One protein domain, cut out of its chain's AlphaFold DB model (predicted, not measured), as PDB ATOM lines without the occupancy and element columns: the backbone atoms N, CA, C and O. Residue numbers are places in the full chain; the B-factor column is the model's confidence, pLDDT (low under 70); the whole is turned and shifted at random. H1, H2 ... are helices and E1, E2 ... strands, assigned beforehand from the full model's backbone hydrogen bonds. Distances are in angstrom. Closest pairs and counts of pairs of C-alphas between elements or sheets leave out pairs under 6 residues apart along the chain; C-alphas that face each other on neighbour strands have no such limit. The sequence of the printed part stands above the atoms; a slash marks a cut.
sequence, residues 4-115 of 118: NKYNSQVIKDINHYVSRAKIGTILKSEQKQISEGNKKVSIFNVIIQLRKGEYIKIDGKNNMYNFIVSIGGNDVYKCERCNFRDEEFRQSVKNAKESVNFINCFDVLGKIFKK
ATOM      1  N   ASN A   4     144.433 124.461 148.409       68.44
ATOM      2  CA  ASN A   4     143.945 125.721 148.958       68.44
ATOM      3  C   ASN A   4     143.801 126.780 147.872       68.44
ATOM      4  O   ASN A   4     142.799 127.495 147.830       68.44
ATOM      5  N   LYS A   5     144.737 126.804 146.924       74.81
ATOM      6  CA  LYS A   5     144.698 127.717 145.782       74.81
ATOM      7  C   LYS A   5     143.559 127.392 144.809       74.81
ATOM      8  O   LYS A   5     142.911 128.317 144.324       74.81
ATOM      9  N   TYR A   6     143.296 126.109 144.538       77.69
ATOM     10  CA  TYR A   6     142.214 125.691 143.635       77.69
ATOM     11  C   TYR A   6     140.836 126.099 144.167       77.69
ATOM     12  O   TYR A   6     140.120 126.851 143.509       77.69
ATOM     13  N   ASN A   7     140.487 125.681 145.381       77.81
ATOM     14  CA  ASN A   7     139.164 125.957 145.940       77.81
ATOM     15  C   ASN A   7     138.960 127.440 146.280       77.81
ATOM     16  O   ASN A   7     137.874 127.962 146.034       77.81
ATOM     17  N   SER A   8     139.997 128.155 146.732       82.31
ATOM     18  CA  SER A   8     139.920 129.616 146.890       82.31
ATOM     19  C   SER A   8     139.562 130.302 145.571       82.31
ATOM     20  O   SER A   8     138.805 131.271 145.550       82.31
ATOM     21  N   GLN A   9     140.083 129.796 144.451       86.75
ATOM     22  CA  GLN A   9     139.741 130.314 143.136       86.75
ATOM     23  C   GLN A   9     138.328 129.915 142.701       86.75
ATOM     24  O   GLN A   9     137.631 130.750 142.136       86.75
ATOM     25  N   VAL A  10     137.878 128.693 143.000       87.69
ATOM     26  CA  VAL A  10     136.487 128.273 142.760       87.69
ATOM     27  C   VAL A  10     135.512 129.196 143.496       87.69
ATOM     28  O   VAL A  10     134.569 129.682 142.879       87.69
ATOM     29  N   ILE A  11     135.762 129.529 144.768       88.62
ATOM     30  CA  ILE A  11     134.924 130.481 145.524       88.62
ATOM     31  C   ILE A  11     134.905 131.848 144.838       88.62
ATOM     32  O   ILE A  11     133.840 132.440 144.688       88.62
ATOM     33  N   LYS A  12     136.063 132.344 144.384       89.44
ATOM     34  CA  LYS A  12     136.147 133.615 143.648       89.44
ATOM     35  C   LYS A  12     135.351 133.578 142.345       89.44
ATOM     36  O   LYS A  12     134.634 134.535 142.067       89.44
ATOM     37  N   ASP A  13     135.453 132.497 141.575       90.62
ATOM     38  CA  ASP A  13     134.733 132.322 140.312       90.62
ATOM     39  C   ASP A  13     133.211 132.276 140.558       90.62
ATOM     40  O   ASP A  13     132.452 132.959 139.866       90.62
ATOM     41  N   ILE A  14     132.764 131.542 141.585       90.88
ATOM     42  CA  ILE A  14     131.349 131.480 141.986       90.88
ATOM     43  C   ILE A  14     130.870 132.858 142.450       90.88
ATOM     44  O   ILE A  14     129.836 133.325 141.987       90.88
ATOM     45  N   ASN A  15     131.621 133.537 143.320       90.00
ATOM     46  CA  ASN A  15     131.247 134.854 143.832       90.00
ATOM     47  C   ASN A  15     131.152 135.892 142.716       90.00
ATOM     48  O   ASN A  15     130.183 136.647 142.650       90.00
ATOM     49  N   HIS A  16     132.132 135.904 141.810       89.56
ATOM     50  CA  HIS A  16     132.120 136.764 140.634       89.56
ATOM     51  C   HIS A  16     130.842 136.567 139.821       89.56
ATOM     52  O   HIS A  16     130.193 137.543 139.460       89.56
ATOM     53  N   TYR A  17     130.461 135.316 139.566       88.69
ATOM     54  CA  TYR A  17     129.271 135.017 138.792       88.69
ATOM     55  C   TYR A  17     127.977 135.366 139.536       88.69
ATOM     56  O   TYR A  17     127.162 136.115 139.009       88.69
ATOM     57  N   VAL A  18     127.806 134.888 140.769       86.62
ATOM     58  CA  VAL A  18     126.586 135.089 141.563       86.62
ATOM     59  C   VAL A  18     126.294 136.578 141.767       86.62
ATOM     60  O   VAL A  18     125.184 137.029 141.486       86.62
ATOM     61  N   SER A  19     127.308 137.351 142.172       81.31
ATOM     62  CA  SER A  19     127.154 138.786 142.433       81.31
ATOM     63  C   SER A  19     126.975 139.613 141.157       81.31
ATOM     64  O   SER A  19     126.086 140.460 141.098       81.31
ATOM     65  N   ARG A  20     127.786 139.380 140.113       80.88
ATOM     66  CA  ARG A  20     127.728 140.208 138.894       80.88
ATOM     67  C   ARG A  20     126.570 139.857 137.977       80.88
ATOM     68  O   ARG A  20     126.026 140.756 137.347       80.88
ATOM     69  N   ALA A  21     126.182 138.585 137.907       77.69
ATOM     70  CA  ALA A  21     125.036 138.162 137.111       77.69
ATOM     71  C   ALA A  21     123.694 138.431 137.815       77.69
ATOM     72  O   ALA A  21     122.651 138.192 137.214       77.69
ATOM     73  N   LYS A  22     123.710 138.936 139.061       78.69
ATOM     74  CA  LYS A  22     122.519 139.247 139.875       78.69
ATOM     75  C   LYS A  22     121.540 138.073 140.009       78.69
ATOM     76  O   LYS A  22     120.339 138.274 140.128       78.69
ATOM     77  N   ILE A  23     122.058 136.847 139.996       83.62
ATOM     78  CA  ILE A  23     121.252 135.619 140.076       83.62
ATOM     79  C   ILE A  23     121.013 135.148 141.519       83.62
ATOM     80  O   ILE A  23     120.251 134.213 141.742       83.62
ATOM     81  N   GLY A  24     121.704 135.750 142.493       86.56
ATOM     82  CA  GLY A  24     121.612 135.405 143.906       86.56
ATOM     83  C   GLY A  24     122.716 136.045 144.746       86.56
ATOM     84  O   GLY A  24     123.453 136.913 144.278       86.56
ATOM     85  N   THR A  25     122.860 135.562 145.977       90.62
ATOM     86  CA  THR A  25     123.842 136.021 146.965       90.62
ATOM     87  C   THR A  25     124.497 134.822 147.639       90.62
ATOM     88  O   THR A  25     123.815 133.887 148.056       90.62
ATOM     89  N   ILE A  26     125.821 134.838 147.791       93.12
ATOM     90  CA  ILE A  26     126.506 133.845 148.627       93.12
ATOM     91  C   ILE A  26     126.232 134.185 150.094       93.12
ATOM     92  O   ILE A  26     126.628 135.245 150.566       93.12
ATOM     93  N   LEU A  27     125.579 133.275 150.814       92.81
ATOM     94  CA  LEU A  27     125.342 133.411 152.255       92.81
ATOM     95  C   LEU A  27     126.502 132.866 153.081       92.81
ATOM     96  O   LEU A  27     126.795 133.364 154.164       92.81
ATOM     97  N   LYS A  28     127.141 131.808 152.582       92.25
ATOM     98  CA  LYS A  28     128.256 131.155 153.256       92.25
ATOM     99  C   LYS A  28     129.212 130.584 152.223       92.25
ATOM    100  O   LYS A  28     128.777 129.948 151.269       92.25
ATOM    101  N   SER A  29     130.507 130.769 152.445       92.19
ATOM    102  CA  SER A  29     131.572 130.074 151.725       92.19
ATOM    103  C   SER A  29     132.681 129.720 152.705       92.19
ATOM    104  O   SER A  29     133.201 130.599 153.390       92.19
ATOM    105  N   GLU A  30     133.033 128.447 152.786       88.88
ATOM    106  CA  GLU A  30     133.985 127.918 153.753       88.88
ATOM    107  C   GLU A  30     134.874 126.870 153.085       88.88
ATOM    108  O   GLU A  30     134.396 125.974 152.393       88.88
ATOM    109  N   GLN A  31     136.177 126.970 153.326       87.31
ATOM    110  CA  GLN A  31     137.148 125.949 152.967       87.31
ATOM    111  C   GLN A  31     137.993 125.637 154.196       87.31
ATOM    112  O   GLN A  31     138.556 126.545 154.807       87.31
ATOM    113  N   LYS A  32     138.104 124.355 154.542       86.62
ATOM    114  CA  LYS A  32     138.902 123.893 155.679       86.62
ATOM    115  C   LYS A  32     139.668 122.628 155.331       86.62
ATOM    116  O   LYS A  32     139.220 121.819 154.522       86.62
ATOM    117  N   GLN A  33     140.811 122.450 155.979       85.62
ATOM    118  CA  GLN A  33     141.524 121.182 156.010       85.62
ATOM    119  C   GLN A  33     141.433 120.640 157.435       85.62
ATOM    120  O   GLN A  33     141.781 121.339 158.382       85.62
ATOM    121  N   ILE A  34     140.919 119.426 157.581       84.94
ATOM    122  CA  ILE A  34     140.790 118.729 158.858       84.94
ATOM    123  C   ILE A  34     141.680 117.487 158.849       84.94
ATOM    124  O   ILE A  34     141.966 116.927 157.789       84.94
ATOM    125  N   SER A  35     142.123 117.051 160.023       84.00
ATOM    126  CA  SER A  35     142.829 115.778 160.178       84.00
ATOM    127  C   SER A  35     141.826 114.709 160.608       84.00
ATOM    128  O   SER A  35     141.288 114.781 161.709       84.00
ATOM    129  N   GLU A  36     141.567 113.728 159.744       80.19
ATOM    130  CA  GLU A  36     140.834 112.503 160.090       80.19
ATOM    131  C   GLU A  36     141.874 111.375 160.245       80.19
ATOM    132  O   GLU A  36     142.374 110.819 159.261       80.19
ATOM    133  N   GLY A  37     142.269 111.082 161.489       82.06
ATOM    134  CA  GLY A  37     143.377 110.165 161.791       82.06
ATOM    135  C   GLY A  37     144.714 110.681 161.239       82.06
ATOM    136  O   GLY A  37     145.062 111.843 161.432       82.06
ATOM    137  N   ASN A  38     145.439 109.837 160.493       81.88
ATOM    138  CA  ASN A  38     146.708 110.206 159.840       81.88
ATOM    139  C   ASN A  38     146.528 110.870 158.460       81.88
ATOM    140  O   ASN A  38     147.504 111.067 157.736       81.88
ATOM    141  N   LYS A  39     145.291 111.182 158.046       79.25
ATOM    142  CA  LYS A  39     144.996 111.745 156.721       79.25
ATOM    143  C   LYS A  39     144.482 113.175 156.836       79.25
ATOM    144  O   LYS A  39     143.604 113.475 157.641       79.25
ATOM    145  N   LYS A  40     144.990 114.055 155.969       81.62
ATOM    146  CA  LYS A  40     144.423 115.394 155.774       81.62
ATOM    147  C   LYS A  40     143.243 115.301 154.816       81.62
ATOM    148  O   LYS A  40     143.411 114.918 153.660       81.62
ATOM    149  N   VAL A  41     142.067 115.668 155.300       82.12
ATOM    150  CA  VAL A  41     140.823 115.727 154.540       82.12
ATOM    151  C   VAL A  41     140.492 117.176 154.285       82.12
ATOM    152  O   VAL A  41     140.556 118.018 155.180       82.12
ATOM    153  N   SER A  42     140.105 117.466 153.058       82.50
ATOM    154  CA  SER A  42     139.728 118.816 152.704       82.50
ATOM    155  C   SER A  42     138.232 118.939 152.495       82.50
ATOM    156  O   SER A  42     137.640 118.141 151.766       82.50
ATOM    157  N   ILE A  43     137.658 119.972 153.103       87.50
ATOM    158  CA  ILE A  43     136.235 120.280 153.077       87.50
ATOM    159  C   ILE A  43     136.004 121.635 152.411       87.50
ATOM    160  O   ILE A  43     136.745 122.597 152.630       87.50
ATOM    161  N   PHE A  44     134.958 121.691 151.600       89.50
ATOM    162  CA  PHE A  44     134.484 122.867 150.888       89.50
ATOM    163  C   PHE A  44     132.976 122.983 151.093       89.50
ATOM    164  O   PHE A  44     132.274 122.013 150.858       89.50
ATOM    165  N   ASN A  45     132.465 124.138 151.506       92.44
ATOM    166  CA  ASN A  45     131.029 124.364 151.654       92.44
ATOM    167  C   ASN A  45     130.648 125.735 151.105       92.44
ATOM    168  O   ASN A  45     131.240 126.741 151.496       92.44
ATOM    169  N   VAL A  46     129.634 125.800 150.246       94.25
ATOM    170  CA  VAL A  46     129.078 127.057 149.728       94.25
ATOM    171  C   VAL A  46     127.555 127.008 149.768       94.25
ATOM    172  O   VAL A  46     126.955 125.999 149.418       94.25
ATOM    173  N   ILE A  47     126.927 128.107 150.184       95.06
ATOM    174  CA  ILE A  47     125.475 128.297 150.145       95.06
ATOM    175  C   ILE A  47     125.182 129.555 149.336       95.06
ATOM    176  O   ILE A  47     125.599 130.653 149.710       95.06
ATOM    177  N   ILE A  48     124.444 129.383 148.247       94.69
ATOM    178  CA  ILE A  48     123.986 130.442 147.353       94.69
ATOM    179  C   ILE A  48     122.481 130.578 147.549       94.69
ATOM    180  O   ILE A  48     121.741 129.622 147.338       94.69
ATOM    181  N   GLN A  49     122.023 131.756 147.949       93.94
ATOM    182  CA  GLN A  49     120.610 132.095 148.019       93.94
ATOM    183  C   GLN A  49     120.187 132.778 146.723       93.94
ATOM    184  O   GLN A  49     120.705 133.842 146.398       93.94
ATOM    185  N   LEU A  50     119.238 132.188 146.003       91.94
ATOM    186  CA  LEU A  50     118.657 132.802 144.803       91.94
ATOM    187  C   LEU A  50     117.501 133.730 145.192       91.94
ATOM    188  O   LEU A  50     117.374 134.838 144.678       91.94
ATOM    189  N   ARG A  51     116.708 133.301 146.178       91.19
ATOM    190  CA  ARG A  51     115.624 134.064 146.803       91.19
ATOM    191  C   ARG A  51     115.445 133.618 148.248       91.19
ATOM    192  O   ARG A  51     115.952 132.578 148.663       91.19
ATOM    193  N   LYS A  52     114.702 134.385 149.048       91.31
ATOM    194  CA  LYS A  52     114.301 133.950 150.394       91.31
ATOM    195  C   LYS A  52     113.627 132.569 150.319       91.31
ATOM    196  O   LYS A  52     112.582 132.443 149.690       91.31
ATOM    197  N   GLY A  53     114.226 131.567 150.964       92.06
ATOM    198  CA  GLY A  53     113.749 130.180 150.951       92.06
ATOM    199  C   GLY A  53     114.274 129.305 149.805       92.06
ATOM    200  O   GLY A  53     114.001 128.111 149.825       92.06
ATOM    201  N   GLU A  54     115.020 129.846 148.843       94.12
ATOM    202  CA  GLU A  54     115.514 129.126 147.661       94.12
ATOM    203  C   GLU A  54     117.046 129.145 147.625       94.12
ATOM    204  O   GLU A  54     117.668 130.209 147.515       94.12
ATOM    205  N   TYR A  55     117.653 127.963 147.730       94.94
ATOM    206  CA  TYR A  55     119.090 127.812 147.935       94.94
ATOM    207  C   TYR A  55     119.702 126.740 147.043       94.94
ATOM    208  O   TYR A  55     119.124 125.674 146.841       94.94
ATOM    209  N   ILE A  56     120.934 126.990 146.614       94.44
ATOM    210  CA  ILE A  56     121.855 125.965 146.131       94.44
ATOM    211  C   ILE A  56     122.944 125.809 147.184       94.44
ATOM    212  O   ILE A  56     123.622 126.776 147.535       94.44
ATOM    213  N   LYS A  57     123.117 124.592 147.690       95.06
ATOM    214  CA  LYS A  57     124.204 124.226 148.596       95.06
ATOM    215  C   LYS A  57     125.205 123.369 147.828       95.06
ATOM    216  O   LYS A  57     124.819 122.576 146.971       95.06
ATOM    217  N   ILE A  58     126.482 123.569 148.117       93.94
ATOM    218  CA  ILE A  58     127.583 122.807 147.544       93.94
ATOM    219  C   ILE A  58     128.446 122.331 148.697       93.94
ATOM    220  O   ILE A  58     129.005 123.158 149.415       93.94
ATOM    221  N   ASP A  59     128.566 121.024 148.852       91.94
ATOM    222  CA  ASP A  59     129.318 120.368 149.913       91.94
ATOM    223  C   ASP A  59     130.359 119.442 149.290       91.94
ATOM    224  O   ASP A  59     130.041 118.516 148.554       91.94
ATOM    225  N   GLY A  60     131.632 119.726 149.540       87.69
ATOM    226  CA  GLY A  60     132.758 119.033 148.940       87.69
ATOM    227  C   GLY A  60     133.667 118.379 149.967       87.69
ATOM    228  O   GLY A  60     134.060 119.016 150.943       87.69
ATOM    229  N   LYS A  61     134.052 117.124 149.715       86.12
ATOM    230  CA  LYS A  61     135.047 116.361 150.480       86.12
ATOM    231  C   LYS A  61     136.027 115.705 149.509       86.12
ATOM    232  O   LYS A  61     135.619 114.986 148.605       86.12
ATOM    233  N   ASN A  62     137.328 115.946 149.685       78.88
ATOM    234  CA  ASN A  62     138.394 115.333 148.870       78.88
ATOM    235  C   ASN A  62     138.194 115.472 147.340       78.88
ATOM    236  O   ASN A  62     138.354 114.504 146.603       78.88
ATOM    237  N   ASN A  63     137.856 116.675 146.858       73.06
ATOM    238  CA  ASN A  63     137.541 116.977 145.445       73.06
ATOM    239  C   ASN A  63     136.283 116.293 144.877       73.06
ATOM    240  O   ASN A  63     136.024 116.402 143.680       73.06
ATOM    241  N   MET A  64     135.496 115.610 145.704       82.88
ATOM    242  CA  MET A  64     134.134 115.205 145.363       82.88
ATOM    243  C   MET A  64     133.187 116.281 145.878       82.88
ATOM    244  O   MET A  64     133.404 116.777 146.980       82.88
ATOM    245  N   TYR A  65     132.174 116.651 145.098       88.19
ATOM    246  CA  TYR A  65     131.251 117.738 145.423       88.19
ATOM    247  C   TYR A  65     129.819 117.251 145.258       88.19
ATOM    248  O   TYR A  65     129.480 116.728 144.206       88.19
ATOM    249  N   ASN A  66     128.976 117.466 146.255       92.44
ATOM    250  CA  ASN A  66     127.539 117.335 146.119       92.44
ATOM    251  C   ASN A  66     126.930 118.712 145.894       92.44
ATOM    252  O   ASN A  66     127.397 119.721 146.422       92.44
ATOM    253  N   PHE A  67     125.867 118.726 145.110       94.44
ATOM    254  CA  PHE A  67     125.035 119.879 144.839       94.44
ATOM    255  C   PHE A  67     123.648 119.554 145.359       94.44
ATOM    256  O   PHE A  67     123.083 118.521 144.999       94.44
ATOM    257  N   ILE A  68     123.113 120.429 146.196       95.06
ATOM    258  CA  ILE A  68     121.800 120.276 146.810       95.06
ATOM    259  C   ILE A  68     120.972 121.502 146.450       95.06
ATOM    260  O   ILE A  68     121.429 122.634 146.608       95.06
ATOM    261  N   VAL A  69     119.747 121.279 145.991       94.88
ATOM    262  CA  VAL A  69     118.759 122.338 145.793       94.88
ATOM    263  C   VAL A  69     117.746 122.276 146.917       94.88
ATOM    264  O   VAL A  69     117.199 121.215 147.212       94.88
ATOM    265  N   SER A  70     117.495 123.426 147.531       95.00
ATOM    266  CA  SER A  70     116.558 123.571 148.635       95.00
ATOM    267  C   SER A  70     115.513 124.630 148.307       95.00
ATOM    268  O   SER A  70     115.870 125.745 147.918       95.00
ATOM    269  N   ILE A  71     114.232 124.295 148.470       94.75
ATOM    270  CA  ILE A  71     113.091 125.192 148.239       94.75
ATOM    271  C   ILE A  71     112.190 125.149 149.472       94.75
ATOM    272  O   ILE A  71     111.763 124.087 149.917       94.75
ATOM    273  N   GLY A  72     111.910 126.314 150.056       91.44
ATOM    274  CA  GLY A  72     111.110 126.422 151.279       91.44
ATOM    275  C   GLY A  72     111.742 125.724 152.489       91.44
ATOM    276  O   GLY A  72     111.028 125.360 153.413       91.44
ATOM    277  N   GLY A  73     113.063 125.514 152.474       88.50
ATOM    278  CA  GLY A  73     113.788 124.779 153.516       88.50
ATOM    279  C   GLY A  73     113.835 123.259 153.326       88.50
ATOM    280  O   GLY A  73     114.525 122.593 154.093       88.50
ATOM    281  N   ASN A  74     113.170 122.718 152.301       93.31
ATOM    282  CA  ASN A  74     113.225 121.297 151.966       93.31
ATOM    283  C   ASN A  74     114.254 121.055 150.867       93.31
ATOM    284  O   ASN A  74     114.229 121.734 149.841       93.31
ATOM    285  N   ASP A  75     115.139 120.081 151.065       95.44
ATOM    286  CA  ASP A  75     116.080 119.651 150.035       95.44
ATOM    287  C   ASP A  75     115.327 118.784 149.019       95.44
ATOM    288  O   ASP A  75     114.901 117.673 149.323       95.44
ATOM    289  N   VAL A  76     115.106 119.336 147.826       94.56
ATOM    290  CA  VAL A  76     114.255 118.748 146.776       94.56
ATOM    291  C   VAL A  76     115.051 118.007 145.706       94.56
ATOM    292  O   VAL A  76     114.466 117.308 144.887       94.56
ATOM    293  N   TYR A  77     116.371 118.189 145.683       94.81
ATOM    294  CA  TYR A  77     117.259 117.532 144.732       94.81
ATOM    295  C   TYR A  77     118.689 117.493 145.270       94.81
ATOM    296  O   TYR A  77     119.159 118.465 145.869       94.81
ATOM    297  N   LYS A  78     119.392 116.379 145.034       94.69
ATOM    298  CA  LYS A  78     120.790 116.182 145.425       94.69
ATOM    299  C   LYS A  78     121.533 115.351 144.383       94.69
ATOM    300  O   LYS A  78     121.068 114.287 144.000       94.69
ATOM    301  N   CYS A  79     122.724 115.790 143.984       92.19
ATOM    302  CA  CYS A  79     123.561 115.058 143.030       92.19
ATOM    303  C   CYS A  79     125.059 115.320 143.237       92.19
ATOM    304  O   CYS A  79     125.442 116.411 143.650       92.19
ATOM    305  N   GLU A  80     125.924 114.379 142.859       88.25
ATOM    306  CA  GLU A  80     127.394 114.548 142.897       88.25
ATOM    307  C   GLU A  80     127.953 115.373 141.720       88.25
ATOM    308  O   GLU A  80     129.140 115.694 141.639       88.25
ATOM    309  N   ARG A  81     127.123 115.665 140.716       83.81
ATOM    310  CA  ARG A  81     127.560 116.342 139.494       83.81
ATOM    311  C   ARG A  81     126.553 117.386 139.089       83.81
ATOM    312  O   ARG A  81     125.373 117.103 138.942       83.81
ATOM    313  N   CYS A  82     127.051 118.578 138.804       84.75
ATOM    314  CA  CYS A  82     126.203 119.654 138.338       84.75
ATOM    315  C   CYS A  82     125.677 119.352 136.921       84.75
ATOM    316  O   CYS A  82     126.426 119.410 135.939       84.75
ATOM    317  N   ASN A  83     124.392 119.000 136.827       85.75
ATOM    318  CA  ASN A  83     123.714 118.681 135.575       85.75
ATOM    319  C   ASN A  83     122.336 119.353 135.507       85.75
ATOM    320  O   ASN A  83     121.333 118.788 135.916       85.75
ATOM    321  N   PHE A  84     122.264 120.553 134.930       85.75
ATOM    322  CA  PHE A  84     120.991 121.269 134.755       85.75
ATOM    323  C   PHE A  84     120.044 120.625 133.719       85.75
ATOM    324  O   PHE A  84     118.900 121.058 133.554       85.75
ATOM    325  N   ARG A  85     120.542 119.661 132.932       89.44
ATOM    326  CA  ARG A  85     119.739 118.896 131.965       89.44
ATOM    327  C   ARG A  85     119.115 117.656 132.587       89.44
ATOM    328  O   ARG A  85     118.330 117.006 131.911       89.44
ATOM    329  N   ASP A  86     119.482 117.343 133.825       92.25
ATOM    330  CA  ASP A  86     118.845 116.291 134.593       92.25
ATOM    331  C   ASP A  86     117.344 116.590 134.721       92.25
ATOM    332  O   ASP A  86     116.937 117.712 135.045       92.25
ATOM    333  N   GLU A  87     116.520 115.609 134.369       93.12
ATOM    334  CA  GLU A  87     115.071 115.757 134.390       93.12
ATOM    335  C   GLU A  87     114.545 115.849 135.822       93.12
ATOM    336  O   GLU A  87     113.680 116.683 136.091       93.12
ATOM    337  N   GLU A  88     115.122 115.089 136.755       92.88
ATOM    338  CA  GLU A  88     114.776 115.141 138.174       92.88
ATOM    339  C   GLU A  88     115.068 116.534 138.737       92.88
ATOM    340  O   GLU A  88     114.202 117.150 139.365       92.88
ATOM    341  N   PHE A  89     116.235 117.099 138.405       94.19
ATOM    342  CA  PHE A  89     116.560 118.486 138.743       94.19
ATOM    343  C   PHE A  89     115.504 119.454 138.203       94.19
ATOM    344  O   PHE A  89     114.943 120.244 138.963       94.19
ATOM    345  N   ARG A  90     115.201 119.393 136.900       94.12
ATOM    346  CA  ARG A  90     114.249 120.313 136.254       94.12
ATOM    347  C   ARG A  90     112.851 120.205 136.848       94.12
ATOM    348  O   ARG A  90     112.198 121.231 137.035       94.12
ATOM    349  N   GLN A  91     112.406 118.995 137.175       94.38
ATOM    350  CA  GLN A  91     111.124 118.769 137.837       94.38
ATOM    351  C   GLN A  91     111.126 119.301 139.273       94.38
ATOM    352  O   GLN A  91     110.146 119.930 139.671       94.38
ATOM    353  N   SER A  92     112.221 119.127 140.022       93.00
ATOM    354  CA  SER A  92     112.340 119.609 141.406       93.00
ATOM    355  C   SER A  92     112.212 121.134 141.518       93.00
ATOM    356  O   SER A  92     111.632 121.641 142.477       93.00
ATOM    357  N   VAL A  93     112.686 121.873 140.507       94.31
ATOM    358  CA  VAL A  93     112.683 123.345 140.503       94.31
ATOM    359  C   VAL A  93     111.558 123.961 139.676       94.31
ATOM    360  O   VAL A  93     111.435 125.182 139.667       94.31
ATOM    361  N   LYS A  94     110.714 123.169 139.000       91.75
ATOM    362  CA  LYS A  94     109.706 123.692 138.052       91.75
ATOM    363  C   LYS A  94     108.730 124.692 138.676       91.75
ATOM    364  O   LYS A  94     108.298 125.625 138.012       91.75
ATOM    365  N   ASN A  95     108.416 124.493 139.956       87.62
ATOM    366  CA  ASN A  95     107.486 125.319 140.723       87.62
ATOM    367  C   ASN A  95     108.202 126.364 141.599       87.62
ATOM    368  O   ASN A  95     107.544 127.086 142.347       87.62
ATOM    369  N   ALA A  96     109.538 126.434 141.550       89.12
ATOM    370  CA  ALA A  96     110.301 127.464 142.247       89.12
ATOM    371  C   ALA A  96     110.018 128.837 141.628       89.12
ATOM    372  O   ALA A  96     109.861 128.954 140.410       89.12
ATOM    373  N   LYS A  97     110.019 129.894 142.444       88.31
ATOM    374  CA  LYS A  97     109.815 131.260 141.943       88.31
ATOM    375  C   LYS A  97     110.988 131.721 141.083       88.31
ATOM    376  O   LYS A  97     110.763 132.393 140.086       88.31
ATOM    377  N   GLU A  98     112.213 131.323 141.430       87.69
ATOM    378  CA  GLU A  98     113.417 131.595 140.636       87.69
ATOM    379  C   GLU A  98     113.941 130.341 139.904       87.69
ATOM    380  O   GLU A  98     115.148 130.094 139.850       87.69
ATOM    381  N   SER A  99     113.052 129.524 139.319       87.69
ATOM    382  CA  SER A  99     113.421 128.289 138.595       87.69
ATOM    383  C   SER A  99     114.462 128.513 137.485       87.69
ATOM    384  O   SER A  99     115.403 127.731 137.328       87.69
ATOM    385  N   VAL A 100     114.365 129.633 136.763       89.06
ATOM    386  CA  VAL A 100     115.346 130.040 135.742       89.06
ATOM    387  C   VAL A 100     116.710 130.354 136.365       89.06
ATOM    388  O   VAL A 100     117.739 129.970 135.805       89.06
ATOM    389  N   ASN A 101     116.756 130.977 137.548       91.06
ATOM    390  CA  ASN A 101     118.026 131.248 138.228       91.06
ATOM    391  C   ASN A 101     118.665 129.958 138.741       91.06
ATOM    392  O   ASN A 101     119.888 129.853 138.705       91.06
ATOM    393  N   PHE A 102     117.874 128.959 139.154       93.00
ATOM    394  CA  PHE A 102     118.406 127.633 139.480       93.00
ATOM    395  C   PHE A 102     119.123 127.020 138.281       93.00
ATOM    396  O   PHE A 102     120.270 126.592 138.417       93.00
ATOM    397  N   ILE A 103     118.485 127.023 137.108       92.69
ATOM    398  CA  ILE A 103     119.060 126.487 135.868       92.69
ATOM    399  C   ILE A 103     120.342 127.238 135.492       92.69
ATOM    400  O   ILE A 103     121.372 126.607 135.253       92.69
ATOM    401  N   ASN A 104     120.294 128.573 135.481       91.19
ATOM    402  CA  ASN A 104     121.441 129.414 135.140       91.19
ATOM    403  C   ASN A 104     122.605 129.187 136.109       91.19
ATOM    404  O   ASN A 104     123.749 128.999 135.687       91.19
ATOM    405  N   CYS A 105     122.303 129.140 137.407       91.38
ATOM    406  CA  CYS A 105     123.301 128.905 138.432       91.38
ATOM    407  C   CYS A 105     123.936 127.520 138.289       91.38
ATOM    408  O   CYS A 105     125.161 127.422 138.237       91.38
ATOM    409  N   PHE A 106     123.137 126.463 138.119       91.25
ATOM    410  CA  PHE A 106     123.651 125.112 137.882       91.25
ATOM    411  C   PHE A 106     124.507 125.016 136.609       91.25
ATOM    412  O   PHE A 106     125.582 124.424 136.640       91.25
ATOM    413  N   ASP A 107     124.095 125.609 135.487       90.69
ATOM    414  CA  ASP A 107     124.907 125.576 134.262       90.69
ATOM    415  C   ASP A 107     126.297 126.196 134.486       90.69
ATOM    416  O   ASP A 107     127.328 125.619 134.117       90.69
ATOM    417  N   VAL A 108     126.359 127.342 135.166       89.94
ATOM    418  CA  VAL A 108     127.639 128.007 135.424       89.94
ATOM    419  C   VAL A 108     128.477 127.293 136.471       89.94
ATOM    420  O   VAL A 108     129.683 127.148 136.262       89.94
ATOM    421  N   LEU A 109     127.875 126.773 137.540       90.88
ATOM    422  CA  LEU A 109     128.579 125.900 138.479       90.88
ATOM    423  C   LEU A 109     129.192 124.712 137.729       90.88
ATOM    424  O   LEU A 109     130.391 124.459 137.852       90.88
ATOM    425  N   GLY A 110     128.429 124.059 136.850       89.31
ATOM    426  CA  GLY A 110     128.935 122.999 135.984       89.31
ATOM    427  C   GLY A 110     130.159 123.421 135.167       89.31
ATOM    428  O   GLY A 110     131.132 122.672 135.100       89.31
ATOM    429  N   LYS A 111     130.169 124.629 134.595       89.31
ATOM    430  CA  LYS A 111     131.325 125.174 133.857       89.31
ATOM    431  C   LYS A 111     132.533 125.450 134.761       89.31
ATOM    432  O   LYS A 111     133.661 125.157 134.361       89.31
ATOM    433  N   ILE A 112     132.315 125.988 135.962       89.25
ATOM    434  CA  ILE A 112     133.375 126.278 136.942       89.25
ATOM    435  C   ILE A 112     134.050 124.978 137.392       89.25
ATOM    436  O   ILE A 112     135.274 124.873 137.324       89.25
ATOM    437  N   PHE A 113     133.270 123.963 137.768       85.44
ATOM    438  CA  PHE A 113     133.800 122.680 138.242       85.44
ATOM    439  C   PHE A 113     134.361 121.799 137.112       85.44
ATOM    440  O   PHE A 113     135.287 121.025 137.343       85.44
ATOM    441  N   LYS A 114     133.875 121.936 135.866       83.62
ATOM    442  CA  LYS A 114     134.443 121.239 134.693       83.62
ATOM    443  C   LYS A 114     135.745 121.841 134.181       83.62
ATOM    444  O   LYS A 114     136.458 121.147 133.453       83.62
ATOM    445  N   LYS A 115     136.072 123.098 134.509       77.56
ATOM    446  CA  LYS A 115     137.367 123.698 134.157       77.56
ATOM    447  C   LYS A 115     138.482 122.915 134.862       77.56
ATOM    448  O   LYS A 115     138.925 123.281 135.948       77.56
TER     449      LYS A 115
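This is residues 4 to 115 of the 118 residues of an uncharacterized protein of Clostridium taeniosporum (UniProt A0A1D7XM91). A twisted sheet of five strands has three helices over one face, while its other face is bare. H1 lies over the E1 and E2 edge, H3 runs beside it over E3, and short H2 covers E5 at the other edge; the hairpin of E1 and E2 reaches one end of the longest axis. The printed part has 112 residues, with three named helices and five named strands in the order H1 E1 E2 E3 E4 E5 H2 H3, and its class is mixed, helices and strands. The sheet's order is E1 - E2 - E3 - E4 - E5, all antiparallel. The whole is compact, with a radius of gyration of the C-alphas of 14.0 A, yet elongated, spanning 46 by 27 by 25 A.

H1, residues 4 to 20, lies over E1, residues 25 to 36, and E2, residues 39 to 51, at a height over the sheet of 9.4 A. The closest C-alphas of H1 and E1 are those of Val 18 and Thr 25, 6.1 A apart. E1 and E2 form a hairpin, with N 30 and O 45 within hydrogen-bond range at 2.8 A. E3, residues 54 to 61, is antiparallel to E2, with N 46 and O 58 at 2.8 A. E4, residues 64 to 71, pairs with E3 through N 57 and O 68 at 2.8 A. E5, residues 74 to 79, pairs with E4 through N 69 and O 77 at 2.9 A. The five strands form a meander, each the antiparallel neighbour of the one before. H2, residues 87 to 93, lies over E5 at a height of 9.1 A; the C-alphas of Val 76 and Ser 92, their closest, are 5.8 A apart. H3, residues 99 to 114, lies over E3 at a height of 9.9 A and runs along the strands. The helices and sheet make two layers, with H1, H2 and H3 on the same face. H1 and H3 touch at a shallow tilt of 29 degrees, opposite ways, closest at the C-alphas of Val 10 and Ile 112, 6.9 A. H2 and H3 only just touch, with 3 pairs of C-alphas within 8 A, the closest those of Val 93 and Ser 99 at 5.4 A; H3 does so with residues 99 to 103 alone. H1 and H2 are apart. In H1, H2 and H3 every O i to N i+4 pair is within hydrogen-bond range.

H1 begins at C-alpha 4 (143.945, 125.721, 148.958) and is 24.0 A long from first to last C-alpha. E1 measures 31.8 A and E2 38.2 A, E2 ending at C-alpha 51 (115.624, 134.064, 146.803). E3 and E4 each measure 23.5 A, E5 15.0 A and H2 10.0 A. H3 measures 22.5 A and ends at C-alpha 114 (134.443, 121.239, 134.693).

The two C-alphas farthest apart are those of Asn 38 and Asn 95, at 46.2 A. The printed part has no cut, and no link is long. The mean pLDDT of the printed part is 88.5, and residue 4 alone is under 70.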